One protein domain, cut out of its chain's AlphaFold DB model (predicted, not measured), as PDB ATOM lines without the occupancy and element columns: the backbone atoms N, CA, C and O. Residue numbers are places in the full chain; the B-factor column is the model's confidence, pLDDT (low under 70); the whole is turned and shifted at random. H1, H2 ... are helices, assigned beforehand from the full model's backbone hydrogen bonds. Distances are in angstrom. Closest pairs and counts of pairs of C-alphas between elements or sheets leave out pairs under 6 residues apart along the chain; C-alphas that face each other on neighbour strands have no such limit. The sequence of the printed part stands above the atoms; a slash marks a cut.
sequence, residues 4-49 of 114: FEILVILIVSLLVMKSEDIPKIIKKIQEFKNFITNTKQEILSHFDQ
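AT A GLANCE: This is residues 4 to 49 of the 114 residues of the protein "DUF2672 domain-containing protein" of Rickettsiales bacterium (UniProt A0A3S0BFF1). One long helix, H2, and a shorter helix, H1, make an open L, with the corner at the loop of residues 17 to 20 and the two arms spreading away from each other. There is no core between the arms. The printed part has 46 residues with two named helices, H1 then H2, and no named strand; its class is all helix. The whole is extended, with a radius of gyration of the C-alphas of 16.9 A, and flat, spanning 50 by 27 by 7 A.

HOW THE PARTS SIT: H2, residues 21 to 47, is the longest helix. H1, residues 4 to 16, is apart from H2, with no C-alpha of the one within 8 A of the other. A tight link of 4 residues joins them. Residues 4 to 13, 15 to 21 and 23 to 49 stand free. In H1 and H2 every O i to N i+4 pair is within hydrogen-bond range.

IN THESE COORDINATES: H2 measures 38.6 A from C-alpha 21 at (16.247, -33.357, 94.496) to C-alpha 47 at (17.769, -25.725, 56.643). H1 measures 18.4 A and begins with C-alpha 4 at (40.108, -26.536, 94.398).

THE WHOLE: The two C-alphas farthest apart, those of Leu 15 and Gln 49, are 50.1 A apart. The printed part has no cut. The mean pLDDT of the printed part is 82.8, and residues 44 to 49 are under 70.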
ATOM      1  N   PHE A   4      40.486 -26.281  93.012       92.81
ATOM      2  CA  PHE A   4      40.108 -26.536  94.398       92.81
ATOM      3  C   PHE A   4      38.808 -25.819  94.792       92.81
ATOM      4  O   PHE A   4      37.990 -26.384  95.507       92.81
ATOM      5  N   GLU A   5      38.565 -24.612  94.275       92.69
ATOM      6  CA  GLU A   5      37.326 -23.866  94.539       92.69
ATOM      7  C   GLU A   5      36.119 -24.574  93.907       92.69
ATOM      8  O   GLU A   5      35.086 -24.724  94.554       92.69
ATOM      9  N   ILE A   6      36.267 -25.093  92.681       93.31
ATOM     10  CA  ILE A   6      35.218 -25.873  91.999       93.31
ATOM     11  C   ILE A   6      34.895 -27.151  92.786       93.31
ATOM     12  O   ILE A   6      33.724 -27.490  92.963       93.31
ATOM     13  N   LEU A   7      35.920 -27.839  93.295       93.31
ATOM     14  CA  LEU A   7      35.758 -29.044  94.106       93.31
ATOM     15  C   LEU A   7      35.002 -28.754  95.412       93.31
ATOM     16  O   LEU A   7      34.072 -29.478  95.761       93.31
ATOM     17  N   VAL A   8      35.363 -27.672  96.109       93.75
ATOM     18  CA  VAL A   8      34.687 -27.244  97.342       93.75
ATOM     19  C   VAL A   8      33.221 -26.904  97.069       93.75
ATOM     20  O   VAL A   8      32.347 -27.368  97.798       93.75
ATOM     21  N   ILE A   9      32.930 -26.167  95.994       93.38
ATOM     22  CA  ILE A   9      31.553 -25.842  95.592       93.38
ATOM     23  C   ILE A   9      30.750 -27.120  95.320       93.38
ATOM     24  O   ILE A   9      29.613 -27.235  95.774       93.38
ATOM     25  N   LEU A  10      31.341 -28.103  94.636       90.19
ATOM     26  CA  LEU A  10      30.682 -29.373  94.338       90.19
ATOM     27  C   LEU A  10      30.343 -30.140  95.624       90.19
ATOM     28  O   LEU A  10      29.208 -30.585  95.786       90.19
ATOM     29  N   ILE A  11      31.276 -30.220  96.576       91.56
ATOM     30  CA  ILE A  11      31.057 -30.892  97.867       91.56
ATOM     31  C   ILE A  11      29.954 -30.194  98.671       91.56
ATOM     32  O   ILE A  11      29.034 -30.855  99.152       91.56
ATOM     33  N   VAL A  12      30.007 -28.863  98.783       92.81
ATOM     34  CA  VAL A  12      28.989 -28.085  99.507       92.81
ATOM     35  C   VAL A  12      27.622 -28.235  98.842       92.81
ATOM     36  O   VAL A  12      26.625 -28.418  99.532       92.81
ATOM     37  N   SER A  13      27.568 -28.232  97.507       89.25
ATOM     38  CA  SER A  13      26.316 -28.420  96.775       89.25
ATOM     39  C   SER A  13      25.702 -29.795  97.037       89.25
ATOM     40  O   SER A  13      24.520 -29.863  97.352       89.25
ATOM     41  N   LEU A  14      26.498 -30.872  97.016       86.06
ATOM     42  CA  LEU A  14      26.023 -32.222  97.320       86.06
ATOM     43  C   LEU A  14      25.547 -32.360  98.770       86.06
ATOM     44  O   LEU A  14      24.605 -33.102  99.023       86.06
ATOM     45  N   LEU A  15      26.169 -31.639  99.708       87.69
ATOM     46  CA  LEU A  15      25.801 -31.670 101.126       87.69
ATOM     47  C   LEU A  15      24.507 -30.896 101.421       87.69
ATOM     48  O   LEU A  15      23.738 -31.286 102.296       87.69
ATOM     49  N   VAL A  16      24.257 -29.810 100.688       90.25
ATOM     50  CA  VAL A  16      23.021 -29.014 100.783       90.25
ATOM     51  C   VAL A  16      21.863 -29.677 100.027       90.25
ATOM     52  O   VAL A  16      20.695 -29.468 100.366       90.25
ATOM     53  N   MET A  17      22.165 -30.484  99.010       85.94
ATOM     54  CA  MET A  17      21.167 -31.122  98.160       85.94
ATOM     55  C   MET A  17      20.474 -32.275  98.882       85.94
ATOM     56  O   MET A  17      21.110 -33.197  99.391       85.94
ATOM     57  N   LYS A  18      19.139 -32.258  98.900       84.81
ATOM     58  CA  LYS A  18      18.367 -33.367  99.461       84.81
ATOM     59  C   LYS A  18      18.352 -34.532  98.475       84.81
ATOM     60  O   LYS A  18      18.359 -34.344  97.258       84.81
ATOM     61  N   SER A  19      18.265 -35.755  98.996       79.56
ATOM     62  CA  SER A  19      18.180 -36.975  98.178       79.56
ATOM     63  C   SER A  19      16.985 -36.964  97.214       79.56
ATOM     64  O   SER A  19      17.061 -37.519  96.121       79.56
ATOM     65  N   GLU A  20      15.908 -36.271  97.582       84.88
ATOM     66  CA  GLU A  20      14.708 -36.069  96.763       84.88
ATOM     67  C   GLU A  20      14.922 -35.148  95.550       84.88
ATOM     68  O   GLU A  20      14.131 -35.180  94.602       84.88
ATOM     69  N   ASP A  21      15.975 -34.329  95.557       82.31
ATOM     70  CA  ASP A  21      16.247 -33.357  94.496       82.31
ATOM     71  C   ASP A  21      17.082 -33.963  93.361       82.31
ATOM     72  O   ASP A  21      16.891 -33.601  92.199       82.31
ATOM     73  N   ILE A  22      17.916 -34.965  93.660       83.88
ATOM     74  CA  ILE A  22      18.701 -35.727  92.673       83.88
ATOM     75  C   ILE A  22      17.832 -36.228  91.500       83.88
ATOM     76  O   ILE A  22      18.141 -35.901  90.349       83.88
ATOM     77  N   PRO A  23      16.729 -36.976  91.717       88.12
ATOM     78  CA  PRO A  23      15.917 -37.474  90.608       88.12
ATOM     79  C   PRO A  23      15.223 -36.349  89.828       88.12
ATOM     80  O   PRO A  23      15.011 -36.490  88.623       88.12
ATOM     81  N   LYS A  24      14.888 -35.220  90.471       88.38
ATOM     82  CA  LYS A  24      14.290 -34.054  89.795       88.38
ATOM     83  C   LYS A  24      15.298 -33.387  88.860       88.38
ATOM     84  O   LYS A  24      14.950 -33.064  87.726       88.38
ATOM     85  N   ILE A  25      16.544 -33.236  89.306       87.31
ATOM     86  CA  ILE A  25      17.641 -32.666  88.513       87.31
ATOM     87  C   ILE A  25      17.944 -33.556  87.307       87.31
ATOM     88  O   ILE A  25      18.032 -33.059  86.187       87.31
ATOM     89  N   ILE A  26      18.016 -34.877  87.499       88.69
ATOM     90  CA  ILE A  26      18.241 -35.825  86.398       88.69
ATOM     91  C   ILE A  26      17.119 -35.733  85.358       88.69
ATOM     92  O   ILE A  26      17.406 -35.643  84.163       88.69
ATOM     93  N   LYS A  27      15.849 -35.691  85.789       91.88
ATOM     94  CA  LYS A  27      14.706 -35.505  84.879       91.88
ATOM     95  C   LYS A  27      14.820 -34.205  84.087       91.88
ATOM     96  O   LYS A  27      14.659 -34.222  82.873       91.88
ATOM     97  N   LYS A  28      15.178 -33.098  84.744       89.56
ATOM     98  CA  LYS A  28      15.369 -31.798  84.084       89.56
ATOM     99  C   LYS A  28      16.516 -31.808  83.075       89.56
ATOM    100  O   LYS A  28      16.379 -31.231  82.003       89.56
ATOM    101  N   ILE A  29      17.615 -32.501  83.371       91.50
ATOM    102  CA  ILE A  29      18.734 -32.675  82.431       91.50
ATOM    103  C   ILE A  29      18.302 -33.507  81.217       91.50
ATOM    104  O   ILE A  29      18.658 -33.174  80.088       91.50
ATOM    105  N   GLN A  30      17.518 -34.570  81.423       90.19
ATOM    106  CA  GLN A  30      16.970 -35.374  80.326       90.19
ATOM    107  C   GLN A  30      15.998 -34.564  79.460       90.19
ATOM    108  O   GLN A  30      16.123 -34.579  78.239       90.19
ATOM    109  N   GLU A  31      15.083 -33.812  80.078       90.75
ATOM    110  CA  GLU A  31      14.178 -32.886  79.386       90.75
ATOM    111  C   GLU A  31      14.962 -31.854  78.568       90.75
ATOM    112  O   GLU A  31      14.661 -31.644  77.397       90.75
ATOM    113  N   PHE A  32      16.015 -31.268  79.141       90.00
ATOM    114  CA  PHE A  32      16.874 -30.302  78.460       90.00
ATOM    115  C   PHE A  32      17.637 -30.923  77.283       90.00
ATOM    116  O   PHE A  32      17.700 -30.338  76.204       90.00
ATOM    117  N   LYS A  33      18.167 -32.141  77.446       86.75
ATOM    118  CA  LYS A  33      18.823 -32.881  76.361       86.75
ATOM    119  C   LYS A  33      17.845 -33.188  75.228       86.75
ATOM    120  O   LYS A  33      18.195 -33.019  74.059       86.75
ATOM    121  N   ASN A  34      16.631 -33.619  75.564       88.38
ATOM    122  CA  ASN A  34      15.583 -33.888  74.585       88.38
ATOM    123  C   ASN A  34      15.165 -32.596  73.877       88.38
ATOM    124  O   ASN A  34      15.053 -32.586  72.659       88.38
ATOM    125  N   PHE A  35      15.035 -31.490  74.612       87.19
ATOM    126  CA  PHE A  35      14.746 -30.173  74.051       87.19
ATOM    127  C   PHE A  35      15.837 -29.712  73.082       87.19
ATOM    128  O   PHE A  35      15.518 -29.316  71.967       87.19
ATOM    129  N   ILE A  36      17.120 -29.831  73.444       85.75
ATOM    130  CA  ILE A  36      18.238 -29.523  72.538       85.75
ATOM    131  C   ILE A  36      18.199 -30.422  71.302       85.75
ATOM    132  O   ILE A  36      18.414 -29.942  70.196       85.75
ATOM    133  N   THR A  37      17.938 -31.718  71.477       82.06
ATOM    134  CA  THR A  37      17.927 -32.680  70.365       82.06
ATOM    135  C   THR A  37      16.795 -32.371  69.389       82.06
ATOM    136  O   THR A  37      17.041 -32.265  68.190       82.06
ATOM    137  N   ASN A  38      15.589 -32.141  69.907       80.81
ATOM    138  CA  ASN A  38      14.412 -31.811  69.112       80.81
ATOM    139  C   ASN A  38      14.566 -30.446  68.438       80.81
ATOM    140  O   ASN A  38      14.348 -30.340  67.242       80.81
ATOM    141  N   THR A  39      15.044 -29.434  69.166       80.25
ATOM    142  CA  THR A  39      15.283 -28.089  68.619       80.25
ATOM    143  C   THR A  39      16.374 -28.120  67.549       80.25
ATOM    144  O   THR A  39      16.243 -27.487  66.509       80.25
ATOM    145  N   LYS A  40      17.445 -28.900  67.747       74.25
ATOM    146  CA  LYS A  40      18.481 -29.104  66.726       74.25
ATOM    147  C   LYS A  40      17.897 -29.765  65.481       74.25
ATOM    148  O   LYS A  40      18.243 -29.352  64.383       74.25
ATOM    149  N   GLN A  41      17.050 -30.778  65.648       74.38
ATOM    150  CA  GLN A  41      16.413 -31.491  64.542       74.38
ATOM    151  C   GLN A  41      15.407 -30.607  63.792       74.38
ATOM    152  O   GLN A  41      15.394 -30.615  62.567       74.38
ATOM    153  N   GLU A  42      14.623 -29.807  64.511       71.88
ATOM    154  CA  GLU A  42      13.667 -28.846  63.960       71.88
ATOM    155  C   GLU A  42      14.390 -27.736  63.185       71.88
ATOM    156  O   GLU A  42      14.102 -27.516  62.011       71.88
ATOM    157  N   ILE A  43      15.427 -27.127  63.771       73.06
ATOM    158  CA  ILE A  43      16.264 -26.136  63.080       73.06
ATOM    159  C   ILE A  43      16.942 -26.755  61.849       73.06
ATOM    160  O   ILE A  43      16.936 -26.138  60.788       73.06
ATOM    161  N   LEU A  44      17.486 -27.977  61.944       63.72
ATOM    162  CA  LEU A  44      18.066 -28.659  60.781       63.72
ATOM    163  C   LEU A  44      17.025 -28.910  59.689       63.72
ATOM    164  O   LEU A  44      17.333 -28.708  58.524       63.72
ATOM    165  N   SER A  45      15.801 -29.301  60.052       63.16
ATOM    166  CA  SER A  45      14.742 -29.612  59.086       63.16
ATOM    167  C   SER A  45      14.335 -28.406  58.236       63.16
ATOM    168  O   SER A  45      13.999 -28.559  57.064       63.16
ATOM    169  N   HIS A  46      14.439 -27.197  58.793       62.97
ATOM    170  CA  HIS A  46      14.186 -25.954  58.066       62.97
ATOM    171  C   HIS A  46      15.361 -25.523  57.175       62.97
ATOM    172  O   HIS A  46      15.155 -24.795  56.206       62.97
ATOM    173  N   PHE A  47      16.582 -25.980  57.465       54.66
ATOM    174  CA  PHE A  47      17.769 -25.725  56.643       54.66
ATOM    175  C   PHE A  47      17.979 -26.788  55.545       54.66
ATOM    176  O   PHE A  47      18.435 -26.449  54.451       54.66
ATOM    177  N   ASP A  48      17.573 -28.040  55.787       47.41
ATOM    178  CA  ASP A  48      17.706 -29.174  54.853       47.41
ATOM    179  C   ASP A  48      16.855 -29.021  53.578       47.41
ATOM    180  O   ASP A  48      17.087 -29.715  52.588       47.41
ATOM    181  N   GLN A  49      15.888 -28.098  53.554       48.19
ATOM    182  CA  GLN A  49      15.056 -27.862  52.371       48.19
ATOM    183  C   GLN A  49      15.695 -26.897  51.350       48.19
ATOM    184  O   GLN A  49      15.184 -26.769  50.239       48.19
TER     185      GLN A  49